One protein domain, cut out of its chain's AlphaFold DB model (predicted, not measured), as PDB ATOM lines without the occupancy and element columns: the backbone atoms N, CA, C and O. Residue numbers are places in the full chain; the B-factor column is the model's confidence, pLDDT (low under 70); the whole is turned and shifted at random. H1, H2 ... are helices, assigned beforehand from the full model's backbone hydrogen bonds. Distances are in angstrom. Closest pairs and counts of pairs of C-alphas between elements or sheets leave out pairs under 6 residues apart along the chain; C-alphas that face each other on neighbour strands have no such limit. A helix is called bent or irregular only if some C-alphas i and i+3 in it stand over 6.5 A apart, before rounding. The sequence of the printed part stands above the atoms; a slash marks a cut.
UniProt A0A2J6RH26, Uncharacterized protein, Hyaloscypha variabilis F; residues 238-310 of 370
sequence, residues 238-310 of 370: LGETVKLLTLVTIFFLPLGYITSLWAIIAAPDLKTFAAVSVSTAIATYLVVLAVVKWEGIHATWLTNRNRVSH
ATOM      1  N   LEU A 238      26.248  32.560   3.453       74.38
ATOM      2  CA  LEU A 238      27.388  32.148   4.272       74.38
ATOM      3  C   LEU A 238      28.612  33.033   3.998       74.38
ATOM      4  O   LEU A 238      29.286  33.465   4.931       74.38
ATOM      5  N   GLY A 239      28.858  33.371   2.728       77.00
ATOM      6  CA  GLY A 239      29.918  34.294   2.326       77.00
ATOM      7  C   GLY A 239      29.766  35.700   2.921       77.00
ATOM      8  O   GLY A 239      30.759  36.294   3.339       77.00
ATOM      9  N   GLU A 240      28.544  36.229   3.012       81.00
ATOM     10  CA  GLU A 240      28.273  37.520   3.666       81.00
ATOM     11  C   GLU A 240      28.511  37.464   5.179       81.00
ATOM     12  O   GLU A 240      29.143  38.358   5.745       81.00
ATOM     13  N   THR A 241      28.082  36.379   5.822       82.31
ATOM     14  CA  THR A 241      28.273  36.179   7.266       82.31
ATOM     15  C   THR A 241      29.758  36.076   7.617       82.31
ATOM     16  O   THR A 241      30.220  36.699   8.574       82.31
ATOM     17  N   VAL A 242      30.536  35.354   6.803       84.88
ATOM     18  CA  VAL A 242      31.992  35.252   6.972       84.88
ATOM     19  C   VAL A 242      32.663  36.612   6.778       84.88
ATOM     20  O   VAL A 242      33.539  36.956   7.568       84.88
ATOM     21  N   LYS A 243      32.234  37.424   5.801       78.38
ATOM     22  CA  LYS A 243      32.754  38.792   5.618       78.38
ATOM     23  C   LYS A 243      32.484  39.690   6.824       78.38
ATOM     24  O   LYS A 243      33.347  40.476   7.206       78.38
ATOM     25  N   LEU A 244      31.303  39.586   7.429       82.50
ATOM     26  CA  LEU A 244      30.965  40.382   8.607       82.50
ATOM     27  C   LEU A 244      31.798  39.948   9.820       82.50
ATOM     28  O   LEU A 244      32.344  40.794  10.529       82.50
ATOM     29  N   LEU A 245      31.970  38.639  10.014       80.00
ATOM     30  CA  LEU A 245      32.788  38.089  11.094       80.00
ATOM     31  C   LEU A 245      34.269  38.484  10.965       80.00
ATOM     32  O   LEU A 245      34.896  38.875  11.955       80.00
ATOM     33  N   THR A 246      34.838  38.412   9.760       84.75
ATOM     34  CA  THR A 246      36.232  38.816   9.531       84.75
ATOM     35  C   THR A 246      36.412  40.316   9.734       84.75
ATOM     36  O   THR A 246      37.378  40.722  10.377       84.75
ATOM     37  N   LEU A 247      35.455  41.134   9.288       81.38
ATOM     38  CA  LEU A 247      35.470  42.578   9.511       81.38
ATOM     39  C   LEU A 247      35.446  42.925  11.007       81.38
ATOM     40  O   LEU A 247      36.283  43.702  11.464       81.38
ATOM     41  N   VAL A 248      34.565  42.298  11.792       84.69
ATOM     42  CA  VAL A 248      34.526  42.471  13.255       84.69
ATOM     43  C   VAL A 248      35.857  42.055  13.891       84.69
ATOM     44  O   VAL A 248      36.401  42.790  14.715       84.69
ATOM     45  N   THR A 249      36.439  40.931  13.470       83.38
ATOM     46  CA  THR A 249      37.719  40.441  14.012       83.38
ATOM     47  C   THR A 249      38.875  41.406  13.727       83.38
ATOM     48  O   THR A 249      39.669  41.687  14.624       83.38
ATOM     49  N   ILE A 250      38.948  41.972  12.517       81.88
ATOM     50  CA  ILE A 250      39.971  42.961  12.136       81.88
ATOM     51  C   ILE A 250      39.887  44.220  13.014       81.88
ATOM     52  O   ILE A 250      40.924  44.786  13.354       81.88
ATOM     53  N   PHE A 251      38.686  44.640  13.425       78.19
ATOM     54  CA  PHE A 251      38.516  45.772  14.344       78.19
ATOM     55  C   PHE A 251      38.840  45.429  15.803       78.19
ATOM     56  O   PHE A 251      39.436  46.245  16.506       78.19
ATOM     57  N   PHE A 252      38.460  44.239  16.273       79.94
ATOM     58  CA  PHE A 252      38.638  43.849  17.675       79.94
ATOM     59  C   PHE A 252      40.069  43.436  18.024       79.94
ATOM     60  O   PHE A 252      40.480  43.606  19.169       79.94
ATOM     61  N   LEU A 253      40.845  42.926  17.067       81.06
ATOM     62  CA  LEU A 253      42.198  42.426  17.322       81.06
ATOM     63  C   LEU A 253      43.176  43.542  17.770       81.06
ATOM     64  O   LEU A 253      43.846  43.364  18.790       81.06
ATOM     65  N   PRO A 254      43.207  44.731  17.135       76.50
ATOM     66  CA  PRO A 254      43.973  45.878  17.628       76.50
ATOM     67  C   PRO A 254      43.424  46.444  18.943       76.50
ATOM     68  O   PRO A 254      44.190  46.834  19.822       76.50
ATOM     69  N   LEU A 255      42.095  46.470  19.099       74.62
ATOM     70  CA  LEU A 255      41.446  47.003  20.298       74.62
ATOM     71  C   LEU A 255      41.772  46.146  21.533       74.62
ATOM     72  O   LEU A 255      42.152  46.675  22.576       74.62
ATOM     73  N   GLY A 256      41.716  44.820  21.384       81.38
ATOM     74  CA  GLY A 256      42.123  43.852  22.401       81.38
ATOM     75  C   GLY A 256      43.596  44.004  22.779       81.38
ATOM     76  O   GLY A 256      43.928  44.031  23.966       81.38
ATOM     77  N   TYR A 257      44.472  44.222  21.795       80.81
ATOM     78  CA  TYR A 257      45.887  44.494  22.048       80.81
ATOM     79  C   TYR A 257      46.091  45.746  22.918       80.81
ATOM     80  O   TYR A 257      46.801  45.676  23.921       80.81
ATOM     81  N   ILE A 258      45.393  46.852  22.630       73.00
ATOM     82  CA  ILE A 258      45.448  48.071  23.458       73.00
ATOM     83  C   ILE A 258      44.978  47.793  24.890       73.00
ATOM     84  O   ILE A 258      45.638  48.220  25.836       73.00
ATOM     85  N   THR A 259      43.875  47.056  25.071       79.94
ATOM     86  CA  THR A 259      43.380  46.711  26.417       79.94
ATOM     87  C   THR A 259      44.363  45.833  27.192       79.94
ATOM     88  O   THR A 259      44.561  46.037  28.389       79.94
ATOM     89  N   SER A 260      45.044  44.907  26.509       81.94
ATOM     90  CA  SER A 260      46.064  44.052  27.119       81.94
ATOM     91  C   SER A 260      47.321  44.835  27.511       81.94
ATOM     92  O   SER A 260      47.847  44.638  28.605       81.94
ATOM     93  N   LEU A 261      47.755  45.790  26.677       74.44
ATOM     94  CA  LEU A 261      48.860  46.698  26.999       74.44
ATOM     95  C   LEU A 261      48.527  47.577  28.210       74.44
ATOM     96  O   LEU A 261      49.387  47.798  29.061       74.44
ATOM     97  N   TRP A 262      47.275  48.026  28.313       74.19
ATOM     98  CA  TRP A 262      46.760  48.755  29.472       74.19
ATOM     99  C   TRP A 262      46.833  47.937  30.763       74.19
ATOM    100  O   TRP A 262      47.210  48.472  31.800       74.19
ATOM    101  N   ALA A 263      46.492  46.647  30.705       77.12
ATOM    102  CA  ALA A 263      46.485  45.774  31.877       77.12
ATOM    103  C   ALA A 263      47.897  45.440  32.400       77.12
ATOM    104  O   ALA A 263      48.060  45.177  33.590       77.12
ATOM    105  N   ILE A 264      48.914  45.443  31.532       74.69
ATOM    106  CA  ILE A 264      50.295  45.071  31.888       74.69
ATOM    107  C   ILE A 264      51.070  46.250  32.500       74.69
ATOM    108  O   ILE A 264      51.939  46.048  33.349       74.69
ATOM    109  N   ILE A 265      50.777  47.488  32.095       66.31
ATOM    110  CA  ILE A 265      51.534  48.661  32.545       66.31
ATOM    111  C   ILE A 265      50.893  49.219  33.822       66.31
ATOM    112  O   ILE A 265      50.019  50.076  33.780       66.31
ATOM    113  N   ALA A 266      51.358  48.739  34.978       56.84
ATOM    114  CA  ALA A 266      50.796  49.070  36.292       56.84
ATOM    115  C   ALA A 266      50.979  50.539  36.757       56.84
ATOM    116  O   ALA A 266      50.419  50.906  37.785       56.84
ATOM    117  N   ALA A 267      51.722  51.388  36.032       60.25
ATOM    118  CA  ALA A 267      51.768  52.846  36.239       60.25
ATOM    119  C   ALA A 267      52.491  53.557  35.070       60.25
ATOM    120  O   ALA A 267      53.716  53.690  35.106       60.25
ATOM    121  N   PRO A 268      51.792  54.003  34.009       60.09
ATOM    122  CA  PRO A 268      52.424  54.765  32.938       60.09
ATOM    123  C   PRO A 268      52.476  56.267  33.245       60.09
ATOM    124  O   PRO A 268      51.497  56.873  33.678       60.09
ATOM    125  N   ASP A 269      53.616  56.881  32.932       68.69
ATOM    126  CA  ASP A 269      53.785  58.332  32.858       68.69
ATOM    127  C   ASP A 269      52.883  58.910  31.740       68.69
ATOM    128  O   ASP A 269      52.824  58.370  30.626       68.69
ATOM    129  N   LEU A 270      52.155  60.000  32.020       69.81
ATOM    130  CA  LEU A 270      51.022  60.487  31.205       69.81
ATOM    131  C   LEU A 270      51.418  60.824  29.749       69.81
ATOM    132  O   LEU A 270      50.602  60.759  28.827       69.81
ATOM    133  N   LYS A 271      52.690  61.178  29.527       72.62
ATOM    134  CA  LYS A 271      53.234  61.526  28.203       72.62
ATOM    135  C   LYS A 271      53.489  60.295  27.337       72.62
ATOM    136  O   LYS A 271      53.150  60.294  26.154       72.62
ATOM    137  N   THR A 272      54.043  59.239  27.925       68.50
ATOM    138  CA  THR A 272      54.274  57.954  27.249       68.50
ATOM    139  C   THR A 272      52.940  57.286  26.932       68.50
ATOM    140  O   THR A 272      52.763  56.721  25.855       68.50
ATOM    141  N   PHE A 273      51.969  57.455  27.831       65.81
ATOM    142  CA  PHE A 273      50.585  57.050  27.637       65.81
ATOM    143  C   PHE A 273      49.952  57.695  26.393       65.81
ATOM    144  O   PHE A 273      49.503  56.983  25.494       65.81
ATOM    145  N   ALA A 274      49.986  59.029  26.299       73.75
ATOM    146  CA  ALA A 274      49.418  59.754  25.164       73.75
ATOM    147  C   ALA A 274      50.099  59.383  23.833       73.75
ATOM    148  O   ALA A 274      49.431  59.216  22.810       73.75
ATOM    149  N   ALA A 275      51.424  59.204  23.844       75.88
ATOM    150  CA  ALA A 275      52.178  58.822  22.654       75.88
ATOM    151  C   ALA A 275      51.804  57.418  22.149       75.88
ATOM    152  O   ALA A 275      51.606  57.237  20.948       75.88
ATOM    153  N   VAL A 276      51.660  56.438  23.049       74.06
ATOM    154  CA  VAL A 276      51.299  55.057  22.688       74.06
ATOM    155  C   VAL A 276      49.837  54.956  22.253       74.06
ATOM    156  O   VAL A 276      49.539  54.266  21.278       74.06
ATOM    157  N   SER A 277      48.911  55.677  22.892       71.31
ATOM    158  CA  SER A 277      47.509  55.678  22.460       71.31
ATOM    159  C   SER A 277      47.337  56.299  21.072       71.31
ATOM    160  O   SER A 277      46.604  55.760  20.244       71.31
ATOM    161  N   VAL A 278      48.042  57.401  20.785       79.56
ATOM    162  CA  VAL A 278      47.969  58.081  19.483       79.56
ATOM    163  C   VAL A 278      48.658  57.258  18.397       79.56
ATOM    164  O   VAL A 278      48.089  57.093  17.319       79.56
ATOM    165  N   SER A 279      49.833  56.683  18.669       76.31
ATOM    166  CA  SER A 279      50.523  55.831  17.693       76.31
ATOM    167  C   SER A 279      49.715  54.577  17.366       76.31
ATOM    168  O   SER A 279      49.603  54.213  16.195       76.31
ATOM    169  N   THR A 280      49.072  53.968  18.366       73.88
ATOM    170  CA  THR A 280      48.248  52.774  18.151       73.88
ATOM    171  C   THR A 280      46.936  53.118  17.448       73.88
ATOM    172  O   THR A 280      46.532  52.388  16.544       73.88
ATOM    173  N   ALA A 281      46.303  54.256  17.757       75.00
ATOM    174  CA  ALA A 281      45.135  54.736  17.015       75.00
ATOM    175  C   ALA A 281      45.470  54.985  15.534       75.00
ATOM    176  O   ALA A 281      44.747  54.523  14.652       75.00
ATOM    177  N   ILE A 282      46.603  55.636  15.251       81.06
ATOM    178  CA  ILE A 282      47.074  55.883  13.882       81.06
ATOM    179  C   ILE A 282      47.395  54.566  13.168       81.06
ATOM    180  O   ILE A 282      46.954  54.369  12.038       81.06
ATOM    181  N   ALA A 283      48.107  53.643  13.819       76.81
ATOM    182  CA  ALA A 283      48.429  52.339  13.243       76.81
ATOM    183  C   ALA A 283      47.159  51.539  12.912       76.81
ATOM    184  O   ALA A 283      47.053  50.966  11.829       76.81
ATOM    185  N   THR A 284      46.159  51.569  13.797       75.56
ATOM    186  CA  THR A 284      44.879  50.883  13.588       75.56
ATOM    187  C   THR A 284      44.111  51.491  12.412       75.56
ATOM    188  O   THR A 284      43.657  50.761  11.532       75.56
ATOM    189  N   TYR A 285      44.036  52.824  12.323       78.44
ATOM    190  CA  TYR A 285      43.412  53.508  11.185       78.44
ATOM    191  C   TYR A 285      44.150  53.255   9.865       78.44
ATOM    192  O   TYR A 285      43.502  53.083   8.834       78.44
ATOM    193  N   LEU A 286      45.484  53.191   9.881       77.88
ATOM    194  CA  LEU A 286      46.282  52.875   8.695       77.88
ATOM    195  C   LEU A 286      46.057  51.440   8.218       77.88
ATOM    196  O   LEU A 286      45.933  51.230   7.014       77.88
ATOM    197  N   VAL A 287      45.949  50.469   9.128       77.94
ATOM    198  CA  VAL A 287      45.641  49.073   8.777       77.94
ATOM    199  C   VAL A 287      44.230  48.960   8.202       77.94
ATOM    200  O   VAL A 287      44.051  48.353   7.148       77.94
ATOM    201  N   VAL A 288      43.240  49.600   8.827       74.88
ATOM    202  CA  VAL A 288      41.858  49.614   8.320       74.88
ATOM    203  C   VAL A 288      41.795  50.267   6.938       74.88
ATOM    204  O   VAL A 288      41.204  49.702   6.019       74.88
ATOM    205  N   LEU A 289      42.454  51.413   6.744       75.81
ATOM    206  CA  LEU A 289      42.527  52.066   5.436       75.81
ATOM    207  C   LEU A 289      43.268  51.211   4.408       75.81
ATOM    208  O   LEU A 289      42.839  51.162   3.258       75.81
ATOM    209  N   ALA A 290      44.346  50.528   4.791       76.38
ATOM    210  CA  ALA A 290      45.072  49.638   3.896       76.38
ATOM    211  C   ALA A 290      44.189  48.471   3.439       76.38
ATOM    212  O   ALA A 290      44.105  48.225   2.241       76.38
ATOM    213  N   VAL A 291      43.472  47.816   4.355       75.56
ATOM    214  CA  VAL A 291      42.585  46.683   4.042       75.56
ATOM    215  C   VAL A 291      41.389  47.121   3.190       75.56
ATOM    216  O   VAL A 291      41.117  46.515   2.154       75.56
ATOM    217  N   VAL A 292      40.714  48.217   3.551       71.81
ATOM    218  CA  VAL A 292      39.554  48.732   2.798       71.81
ATOM    219  C   VAL A 292      39.965  49.225   1.407       71.81
ATOM    220  O   VAL A 292      39.278  48.967   0.416       71.81
ATOM    221  N   LYS A 293      41.109  49.910   1.297       72.69
ATOM    222  CA  LYS A 293      41.629  50.384   0.009       72.69
ATOM    223  C   LYS A 293      42.115  49.221  -0.858       72.69
ATOM    224  O   LYS A 293      41.951  49.278  -2.074       72.69
ATOM    225  N   TRP A 294      42.657  48.164  -0.253       68.25
ATOM    226  CA  TRP A 294      43.067  46.948  -0.955       68.25
ATOM    227  C   TRP A 294      41.874  46.221  -1.590       68.25
ATOM    228  O   TRP A 294      41.926  45.904  -2.777       68.25
ATOM    229  N   GLU A 295      40.767  46.061  -0.861       66.12
ATOM    230  CA  GLU A 295      39.503  45.514  -1.386       66.12
ATOM    231  C   GLU A 295      38.945  46.363  -2.548       66.12
ATOM    232  O   GLU A 295      38.574  45.830  -3.599       66.12
ATOM    233  N   GLY A 296      38.966  47.697  -2.418       64.69
ATOM    234  CA  GLY A 296      38.516  48.618  -3.470       64.69
ATOM    235  C   GLY A 296      39.360  48.556  -4.750       64.69
ATOM    236  O   GLY A 296      38.818  48.606  -5.860       64.69
ATOM    237  N   ILE A 297      40.680  48.387  -4.611       60.88
ATOM    238  CA  ILE A 297      41.612  48.201  -5.734       60.88
ATOM    239  C   ILE A 297      41.399  46.827  -6.388       60.88
ATOM    240  O   ILE A 297      41.409  46.725  -7.613       60.88
ATOM    241  N   HIS A 298      41.131  45.773  -5.611       61.69
ATOM    242  CA  HIS A 298      40.881  44.434  -6.150       61.69
ATOM    243  C   HIS A 298      39.555  44.352  -6.932       61.69
ATOM    244  O   HIS A 298      39.502  43.735  -8.001       61.69
ATOM    245  N   ALA A 299      38.502  45.025  -6.456       60.09
ATOM    246  CA  ALA A 299      37.198  45.087  -7.123       60.09
ATOM    247  C   ALA A 299      37.248  45.854  -8.459       60.09
ATOM    248  O   ALA A 299      36.672  45.409  -9.458       60.09
ATOM    249  N   THR A 300      37.986  46.969  -8.506       61.56
ATOM    250  CA  THR A 300      38.220  47.733  -9.747       61.56
ATOM    251  C   THR A 300      39.170  47.013 -10.706       61.56
ATOM    252  O   THR A 300      38.980  47.071 -11.921       61.56
ATOM    253  N   TRP A 301      40.152  46.267 -10.198       60.81
ATOM    254  CA  TRP A 301      41.059  45.479 -11.032       60.81
ATOM    255  C   TRP A 301      40.358  44.280 -11.698       60.81
ATOM    256  O   TRP A 301      40.559  44.037 -12.889       60.81
ATOM    257  N   LEU A 302      39.468  43.575 -10.988       58.06
ATOM    258  CA  LEU A 302      38.704  42.444 -11.541       58.06
ATOM    259  C   LEU A 302      37.675  42.872 -12.604       58.06
ATOM    260  O   LEU A 302      37.555  42.214 -13.638       58.06
ATOM    261  N   THR A 303      36.981  43.998 -12.411       61.16
ATOM    262  CA  THR A 303      36.068  44.545 -13.436       61.16
ATOM    263  C   THR A 303      36.820  45.030 -14.674       61.16
ATOM    264  O   THR A 303      36.357  44.825 -15.800       61.16
ATOM    265  N   ASN A 304      38.015  45.601 -14.505       61.25
ATOM    266  CA  ASN A 304      38.824  46.052 -15.634       61.25
ATOM    267  C   ASN A 304      39.511  44.888 -16.377       61.25
ATOM    268  O   ASN A 304      39.704  44.953 -17.592       61.25
ATOM    269  N   ARG A 305      39.792  43.766 -15.699       55.22
ATOM    270  CA  ARG A 305      40.350  42.549 -16.313       55.22
ATOM    271  C   ARG A 305      39.422  41.933 -17.374       55.22
ATOM    272  O   ARG A 305      39.915  41.500 -18.415       55.22
ATOM    273  N   ASN A 306      38.099  41.982 -17.182       56.94
ATOM    274  CA  ASN A 306      37.125  41.508 -18.183       56.94
ATOM    275  C   ASN A 306      37.064  42.408 -19.438       56.94
ATOM    276  O   ASN A 306      36.800  41.926 -20.541       56.94
ATOM    277  N   ARG A 307      37.376  43.706 -19.305       56.09
ATOM    278  CA  ARG A 307      37.537  44.624 -20.448       56.09
ATOM    279  C   ARG A 307      38.856  44.396 -21.187       56.09
ATOM    280  O   ARG A 307      38.876  44.385 -22.418       56.09
ATOM    281  N   VAL A 308      39.940  44.133 -20.460       57.38
ATOM    282  CA  VAL A 308      41.260  43.865 -21.053       57.38
ATOM    283  C   VAL A 308      41.288  42.521 -21.796       57.38
ATOM    284  O   VAL A 308      41.910  42.441 -22.857       57.38
ATOM    285  N   SER A 309      40.543  41.497 -21.357       56.56
ATOM    286  CA  SER A 309      40.458  40.224 -22.097       56.56
ATOM    287  C   SER A 309      39.739  40.338 -23.448       56.56
ATOM    288  O   SER A 309      40.051  39.581 -24.369       56.56
ATOM    289  N   HIS A 310      38.812  41.291 -23.607       55.47
ATOM    290  CA  HIS A 310      38.205  41.585 -24.912       55.47
ATOM    291  C   HIS A 310      39.159  42.356 -25.841       55.47
ATOM    292  O   HIS A 310      39.168  42.093 -27.042       55.47
TER     293      HIS A 310
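What this domain is: This is residues 238 to 310 of the 370 residues of an uncharacterized protein of Hyaloscypha variabilis F (UniProt A0A2J6RH26). The printed part is a long helical hairpin: H1 runs one way, a tight link turns the chain, and the longer H2 folds back beside it and runs on well past it. The two helices come together only partway along, and the first residues of H1, 238 to 246, and the last of H2, 293 to 310, stick out free of the other helix. There are 73 printed residues with two named helices, H1 then H2, and no named strand; the class is all helix. The whole is extended, a rod with a radius of gyration of the C-alphas of 18.3 A and spans of 63 by 28 by 10 A.

How they stand to each other: H1, residues 238 to 264, and H2, residues 270 to 310, form a helical hairpin. They run opposite ways at a shallow tilt of 20 degrees. They touch, with 5 pairs of C-alphas within 8 A; the closest C-alphas are those of Pro 254 and Thr 284, 6.5 A apart. H1 touches H2 with residues 250 to 258 alone, and H2 touches H1 with residues 277 to 288 alone. H1 has a kink of 28 degrees near residue 253. Within hydrogen-bond range are 21 of 23 O i to N i+4 pairs in H1 and 34 of 37 in H2.

Where its parts are: H1 begins at C-alpha 238, at (27.388, 32.148, 4.272), and measures 38.1 A to C-alpha 264. It is neither bent nor irregular, but only just: C-alphas 251 and 254 are 6.4 A apart. H2 measures 60.6 A from C-alpha 270, at (51.022, 60.487, 31.205), to C-alpha 310, at (38.205, 41.585, -24.912).

The domain as a whole: The two C-alphas farthest apart are those of Ala 267 and His 310, 63.6 A. The printed part has no cut, and the link from H1 to H2 is tight. The mean pLDDT of the printed part is 72.2; it is under 70 at residues 265 to 270, 272 to 273 and 294 to 310.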